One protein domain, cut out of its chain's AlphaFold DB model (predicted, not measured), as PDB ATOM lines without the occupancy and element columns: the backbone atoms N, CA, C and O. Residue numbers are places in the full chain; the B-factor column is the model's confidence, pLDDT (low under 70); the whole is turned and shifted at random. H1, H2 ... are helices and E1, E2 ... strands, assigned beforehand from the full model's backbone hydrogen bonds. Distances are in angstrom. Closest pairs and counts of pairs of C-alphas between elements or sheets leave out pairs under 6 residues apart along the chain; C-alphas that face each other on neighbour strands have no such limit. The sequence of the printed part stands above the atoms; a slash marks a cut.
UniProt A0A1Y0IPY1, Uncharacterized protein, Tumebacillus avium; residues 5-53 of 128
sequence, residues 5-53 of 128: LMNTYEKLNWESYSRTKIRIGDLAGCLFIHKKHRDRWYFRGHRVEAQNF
ATOM      1  N   LEU A   5     165.117 175.538 198.248       79.12
ATOM      2  CA  LEU A   5     164.215 174.391 198.172       79.12
ATOM      3  C   LEU A   5     162.768 174.875 198.055       79.12
ATOM      4  O   LEU A   5     162.416 175.931 198.580       79.12
ATOM      5  N   MET A   6     161.918 174.066 197.420       79.06
ATOM      6  CA  MET A   6     160.473 174.303 197.431       79.06
ATOM      7  C   MET A   6     159.952 174.439 198.866       79.06
ATOM      8  O   MET A   6     160.211 173.575 199.716       79.06
ATOM      9  N   ASN A   7     159.168 175.485 199.119       80.31
ATOM     10  CA  ASN A   7     158.464 175.644 200.389       80.31
ATOM     11  C   ASN A   7     157.249 174.697 200.475       80.31
ATOM     12  O   ASN A   7     156.877 174.022 199.511       80.31
ATOM     13  N   THR A   8     156.620 174.620 201.649       82.62
ATOM     14  CA  THR A   8     155.478 173.723 201.894       82.62
ATOM     15  C   THR A   8     154.313 173.978 200.939       82.62
ATOM     16  O   THR A   8     153.739 173.030 200.411       82.62
ATOM     17  N   TYR A   9     153.987 175.244 200.670       80.94
ATOM     18  CA  TYR A   9     152.912 175.595 199.742       80.94
ATOM     19  C   TYR A   9     153.220 175.107 198.321       80.94
ATOM     20  O   TYR A   9     152.371 174.497 197.674       80.94
ATOM     21  N   GLU A  10     154.447 175.315 197.848       78.75
ATOM     22  CA  GLU A  10     154.895 174.886 196.523       78.75
ATOM     23  C   GLU A  10     154.847 173.361 196.385       78.75
ATOM     24  O   GLU A  10     154.357 172.847 195.378       78.75
ATOM     25  N   LYS A  11     155.280 172.631 197.421       76.81
ATOM     26  CA  LYS A  11     155.214 171.162 197.467       76.81
ATOM     27  C   LYS A  11     153.788 170.629 197.414       76.81
ATOM     28  O   LYS A  11     153.570 169.606 196.784       76.81
ATOM     29  N   LEU A  12     152.827 171.297 198.051       79.75
ATOM     30  CA  LEU A  12     151.428 170.854 198.081       79.75
ATOM     31  C   LEU A  12     150.656 171.188 196.796       79.75
ATOM     32  O   LEU A  12     149.600 170.617 196.560       79.75
ATOM     33  N   ASN A  13     151.176 172.089 195.955       74.69
ATOM     34  CA  ASN A  13     150.469 172.592 194.772       74.69
ATOM     35  C   ASN A  13     151.171 172.259 193.445       74.69
ATOM     36  O   ASN A  13     150.798 172.804 192.401       74.69
ATOM     37  N   TRP A  14     152.173 171.374 193.458       72.38
ATOM     38  CA  TRP A  14     152.995 171.034 192.289       72.38
ATOM     39  C   TRP A  14     152.189 170.494 191.095       72.38
ATOM     40  O   TRP A  14     152.589 170.684 189.949       72.38
ATOM     41  N   GLU A  15     151.028 169.877 191.332       68.44
ATOM     42  CA  GLU A  15     150.130 169.370 190.281       68.44
ATOM     43  C   GLU A  15     149.577 170.487 189.387       68.44
ATOM     44  O   GLU A  15     149.256 170.276 188.215       68.44
ATOM     45  N   SER A  16     149.519 171.714 189.909       72.44
ATOM     46  CA  SER A  16     149.122 172.885 189.131       72.44
ATOM     47  C   SER A  16     150.222 173.371 188.180       72.44
ATOM     48  O   SER A  16     149.979 174.294 187.402       72.44
ATOM     49  N   TYR A  17     151.422 172.782 188.206       81.25
ATOM     50  CA  TYR A  17     152.589 173.279 187.483       81.25
ATOM     51  C   TYR A  17     152.644 172.621 186.108       81.25
ATOM     52  O   TYR A  17     152.357 171.433 185.945       81.25
ATOM     53  N   SER A  18     153.047 173.382 185.093       83.56
ATOM     54  CA  SER A  18     153.391 172.761 183.813       83.56
ATOM     55  C   SER A  18     154.745 172.069 183.953       83.56
ATOM     56  O   SER A  18     155.634 172.579 184.638       83.56
ATOM     57  N   ARG A  19     154.908 170.911 183.307       85.69
ATOM     58  CA  ARG A  19     156.141 170.115 183.361       85.69
ATOM     59  C   ARG A  19     156.728 169.894 181.975       85.69
ATOM     60  O   ARG A  19     156.004 169.549 181.042       85.69
ATOM     61  N   THR A  20     158.045 169.996 181.883       85.88
ATOM     62  CA  THR A  20     158.816 169.695 180.676       85.88
ATOM     63  C   THR A  20     159.938 168.738 181.039       85.88
ATOM     64  O   THR A  20     160.703 168.993 181.965       85.88
ATOM     65  N   LYS A  21     160.041 167.618 180.320       88.25
ATOM     66  CA  LYS A  21     161.174 166.702 180.475       88.25
ATOM     67  C   LYS A  21     162.422 167.359 179.893       88.25
ATOM     68  O   LYS A  21     162.390 167.814 178.753       88.25
ATOM     69  N   ILE A  22     163.500 167.378 180.662       88.00
ATOM     70  CA  ILE A  22     164.790 167.931 180.255       88.00
ATOM     71  C   ILE A  22     165.918 166.938 180.545       88.00
ATOM     72  O   ILE A  22     165.788 166.039 181.384       88.00
ATOM     73  N   ARG A  23     167.030 167.118 179.833       88.62
ATOM     74  CA  ARG A  23     168.320 166.486 180.113       88.62
ATOM     75  C   ARG A  23     169.374 167.574 180.237       88.62
ATOM     76  O   ARG A  23     169.299 168.560 179.514       88.62
ATOM     77  N   ILE A  24     170.299 167.411 181.166       89.44
ATOM     78  CA  ILE A  24     171.347 168.384 181.458       89.44
ATOM     79  C   ILE A  24     172.505 167.670 182.144       89.44
ATOM     80  O   ILE A  24     172.317 167.000 183.155       89.44
ATOM     81  N   GLY A  25     173.692 167.758 181.560       88.44
ATOM     82  CA  GLY A  25     174.791 166.865 181.896       88.44
ATOM     83  C   GLY A  25     174.347 165.414 181.726       88.44
ATOM     84  O   GLY A  25     173.758 165.047 180.707       88.44
ATOM     85  N   ASP A  26     174.598 164.609 182.743       88.88
ATOM     86  CA  ASP A  26     174.130 163.230 182.897       88.88
ATOM     87  C   ASP A  26     172.743 163.126 183.569       88.88
ATOM     88  O   ASP A  26     172.179 162.036 183.699       88.88
ATOM     89  N   LEU A  27     172.148 164.250 183.978       86.38
ATOM     90  CA  LEU A  27     170.880 164.281 184.695       86.38
ATOM     91  C   LEU A  27     169.696 164.311 183.725       86.38
ATOM     92  O   LEU A  27     169.585 165.177 182.858       86.38
ATOM     93  N   ALA A  28     168.736 163.414 183.941       86.44
ATOM     94  CA  ALA A  28     167.392 163.510 183.378       86.44
ATOM     95  C   ALA A  28     166.387 163.886 184.476       86.44
ATOM     96  O   ALA A  28     166.519 163.467 185.633       86.44
ATOM     97  N   GLY A  29     165.378 164.684 184.124       84.44
ATOM     98  CA  GLY A  29     164.333 165.078 185.064       84.44
ATOM     99  C   GLY A  29     163.235 165.929 184.440       84.44
ATOM    100  O   GLY A  29     163.243 166.217 183.244       84.44
ATOM    101  N   CYS A  30     162.278 166.333 185.268       84.44
ATOM    102  CA  CYS A  30     161.259 167.305 184.893       84.44
ATOM    103  C   CYS A  30     161.649 168.684 185.429       84.44
ATOM    104  O   CYS A  30     161.961 168.827 186.612       84.44
ATOM    105  N   LEU A  31     161.597 169.682 184.552       85.19
ATOM    106  CA  LEU A  31     161.535 171.085 184.924       85.19
ATOM    107  C   LEU A  31     160.064 171.461 185.099       85.19
ATOM    108  O   LEU A  31     159.247 171.188 184.216       85.19
ATOM    109  N   PHE A  32     159.733 172.078 186.225       83.50
ATOM    110  CA  PHE A  32     158.381 172.526 186.534       83.50
ATOM    111  C   PHE A  32     158.316 174.051 186.525       83.50
ATOM    112  O   PHE A  32     159.245 174.711 186.986       83.50
ATOM    113  N   ILE A  33     157.210 174.606 186.036       82.69
ATOM    114  CA  ILE A  33     156.919 176.045 186.068       82.69
ATOM    115  C   ILE A  33     155.565 176.290 186.727       82.69
ATOM    116  O   ILE A  33     154.555 175.667 186.381       82.69
ATOM    117  N   HIS A  34     155.533 177.244 187.653       75.88
ATOM    118  CA  HIS A  34     154.302 177.646 188.315       75.88
ATOM    119  C   HIS A  34     153.406 178.447 187.349       75.88
ATOM    120  O   HIS A  34     153.819 179.471 186.809       75.88
ATOM    121  N   LYS A  35     152.138 178.045 187.161       71.94
ATOM    122  CA  LYS A  35     151.224 178.698 186.191       71.94
ATOM    123  C   LYS A  35     150.985 180.191 186.463       71.94
ATOM    124  O   LYS A  35     151.002 180.985 185.523       71.94
ATOM    125  N   LYS A  36     150.767 180.555 187.736       75.62
ATOM    126  CA  LYS A  36     150.590 181.947 188.208       75.62
ATOM    127  C   LYS A  36     151.895 182.759 188.264       75.62
ATOM    128  O   LYS A  36     151.881 183.935 187.930       75.62
ATOM    129  N   HIS A  37     153.004 182.135 188.660       74.62
ATOM    130  CA  HIS A  37     154.307 182.775 188.863       74.62
ATOM    131  C   HIS A  37     155.313 182.206 187.859       74.62
ATOM    132  O   HIS A  37     156.104 181.318 188.174       74.62
ATOM    133  N   ARG A  38     155.209 182.664 186.606       75.62
ATOM    134  CA  ARG A  38     155.938 182.103 185.449       75.62
ATOM    135  C   ARG A  38     157.447 182.362 185.460       75.62
ATOM    136  O   ARG A  38     158.162 181.888 184.584       75.62
ATOM    137  N   ASP A  39     157.910 183.114 186.442       80.88
ATOM    138  CA  ASP A  39     159.301 183.410 186.731       80.88
ATOM    139  C   ASP A  39     159.955 182.381 187.673       80.88
ATOM    140  O   ASP A  39     161.175 182.385 187.842       80.88
ATOM    141  N   ARG A  40     159.166 181.485 188.283       84.56
ATOM    142  CA  ARG A  40     159.648 180.462 189.221       84.56
ATOM    143  C   ARG A  40     159.684 179.088 188.568       84.56
ATOM    144  O   ARG A  40     158.644 178.496 188.255       84.56
ATOM    145  N   TRP A  41     160.897 178.575 188.423       87.44
ATOM    146  CA  TRP A  41     161.199 177.281 187.824       87.44
ATOM    147  C   TRP A  41     161.714 176.324 188.886       87.44
ATOM    148  O   TRP A  41     162.416 176.748 189.798       87.44
ATOM    149  N   TYR A  42     161.400 175.038 188.768       84.75
ATOM    150  CA  TYR A  42     161.826 174.033 189.737       84.75
ATOM    151  C   TYR A  42     162.442 172.830 189.045       84.75
ATOM    152  O   TYR A  42     161.824 172.226 188.168       84.75
ATOM    153  N   PHE A  43     163.639 172.449 189.478       82.88
ATOM    154  CA  PHE A  43     164.316 171.237 189.031       82.88
ATOM    155  C   PHE A  43     164.762 170.425 190.240       82.88
ATOM    156  O   PHE A  43     165.477 170.931 191.100       82.88
ATOM    157  N   ARG A  44     164.312 169.165 190.329       77.19
ATOM    158  CA  ARG A  44     164.597 168.273 191.473       77.19
ATOM    159  C   ARG A  44     164.323 168.920 192.845       77.19
ATOM    160  O   ARG A  44     165.047 168.688 193.801       77.19
ATOM    161  N   GLY A  45     163.282 169.751 192.936       75.00
ATOM    162  CA  GLY A  45     162.905 170.449 194.170       75.00
ATOM    163  C   GLY A  45     163.667 171.748 194.454       75.00
ATOM    164  O   GLY A  45     163.338 172.425 195.427       75.00
ATOM    165  N   HIS A  46     164.627 172.131 193.608       80.25
ATOM    166  CA  HIS A  46     165.330 173.409 193.698       80.25
ATOM    167  C   HIS A  46     164.656 174.477 192.838       80.25
ATOM    168  O   HIS A  46     164.447 174.266 191.641       80.25
ATOM    169  N   ARG A  47     164.349 175.625 193.443       85.50
ATOM    170  CA  ARG A  47     163.801 176.824 192.810       85.50
ATOM    171  C   ARG A  47     164.901 177.612 192.101       85.50
ATOM    172  O   ARG A  47     165.961 177.873 192.666       85.50
ATOM    173  N   VAL A  48     164.593 178.035 190.882       84.94
ATOM    174  CA  VAL A  48     165.373 178.940 190.040       84.94
ATOM    175  C   VAL A  48     164.465 180.079 189.609       84.94
ATOM    176  O   VAL A  48     163.449 179.864 188.948       84.94
ATOM    177  N   GLU A  49     164.840 181.301 189.966       87.75
ATOM    178  CA  GLU A  49     164.151 182.501 189.500       87.75
ATOM    179  C   GLU A  49     164.723 182.946 188.155       87.75
ATOM    180  O   GLU A  49     165.914 183.257 188.026       87.75
ATOM    181  N   ALA A  50     163.879 182.947 187.131       88.81
ATOM    182  CA  ALA A  50     164.248 183.304 185.774       88.81
ATOM    183  C   ALA A  50     163.026 183.764 184.979       88.81
ATOM    184  O   ALA A  50     161.979 183.129 184.999       88.81
ATOM    185  N   GLN A  51     163.183 184.825 184.195       88.75
ATOM    186  CA  GLN A  51     162.087 185.424 183.425       88.75
ATOM    187  C   GLN A  51     161.509 184.499 182.341       88.75
ATOM    188  O   GLN A  51     160.385 184.697 181.888       88.75
ATOM    189  N   ASN A  52     162.280 183.510 181.883       87.12
ATOM    190  CA  ASN A  52     161.864 182.571 180.847       87.12
ATOM    191  C   ASN A  52     162.633 181.244 180.944       87.12
ATOM    192  O   ASN A  52     163.625 181.127 181.667       87.12
ATOM    193  N   PHE A  53     162.181 180.258 180.162       84.88
ATOM    194  CA  PHE A  53     162.761 178.913 180.116       84.88
ATOM    195  C   PHE A  53     164.247 178.938 179.758       84.88
ATOM    196  O   PHE A  53     165.034 178.190 180.330       84.88
TER     197      PHE A  53
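What this domain is: This is residues 5 to 53 of the 128 residues of an uncharacterized protein of Tumebacillus avium (UniProt A0A1Y0IPY1). A single twisted sheet is built from a long hairpin, E1 and E2, beside a shorter one, E3 and E4, with the short helix H1 off one end. The printed part has 49 residues, with one named helix and four named strands in the order H1, E1, E2, E3, E4 along the chain; its class is mostly strand, with strands holding 22 of the 27 residues in named elements, and the sheet's order is E1, E2, E3, E4, antiparallel. It is compact, radius of gyration of the C-alphas 10.4 A, spanning 30 by 21 by 16 A.

Where its parts are: H1 is residues 8 to 12, from C-alpha 8 at (155.478, 173.723, 201.894). E1, residues 18 to 24, is 18.6 A long; E2, 27 to 33, 18.3 A. E3 is residues 40 to 43; E4, 46 to 49, ends at (164.151, 182.501, 189.500).

How they stand to each other: The strands form a meander, each the antiparallel neighbour of the one before. N 20 and O 31 are 2.9 A apart, N 32 and O 42 2.9 A, N 41 and O 48 2.9 A. H1, its O i to N i+4 pair within hydrogen-bond range, is not on the sheet.

The domain as a whole: The printed part has no cut and no long link. Residue 15 is under pLDDT 70.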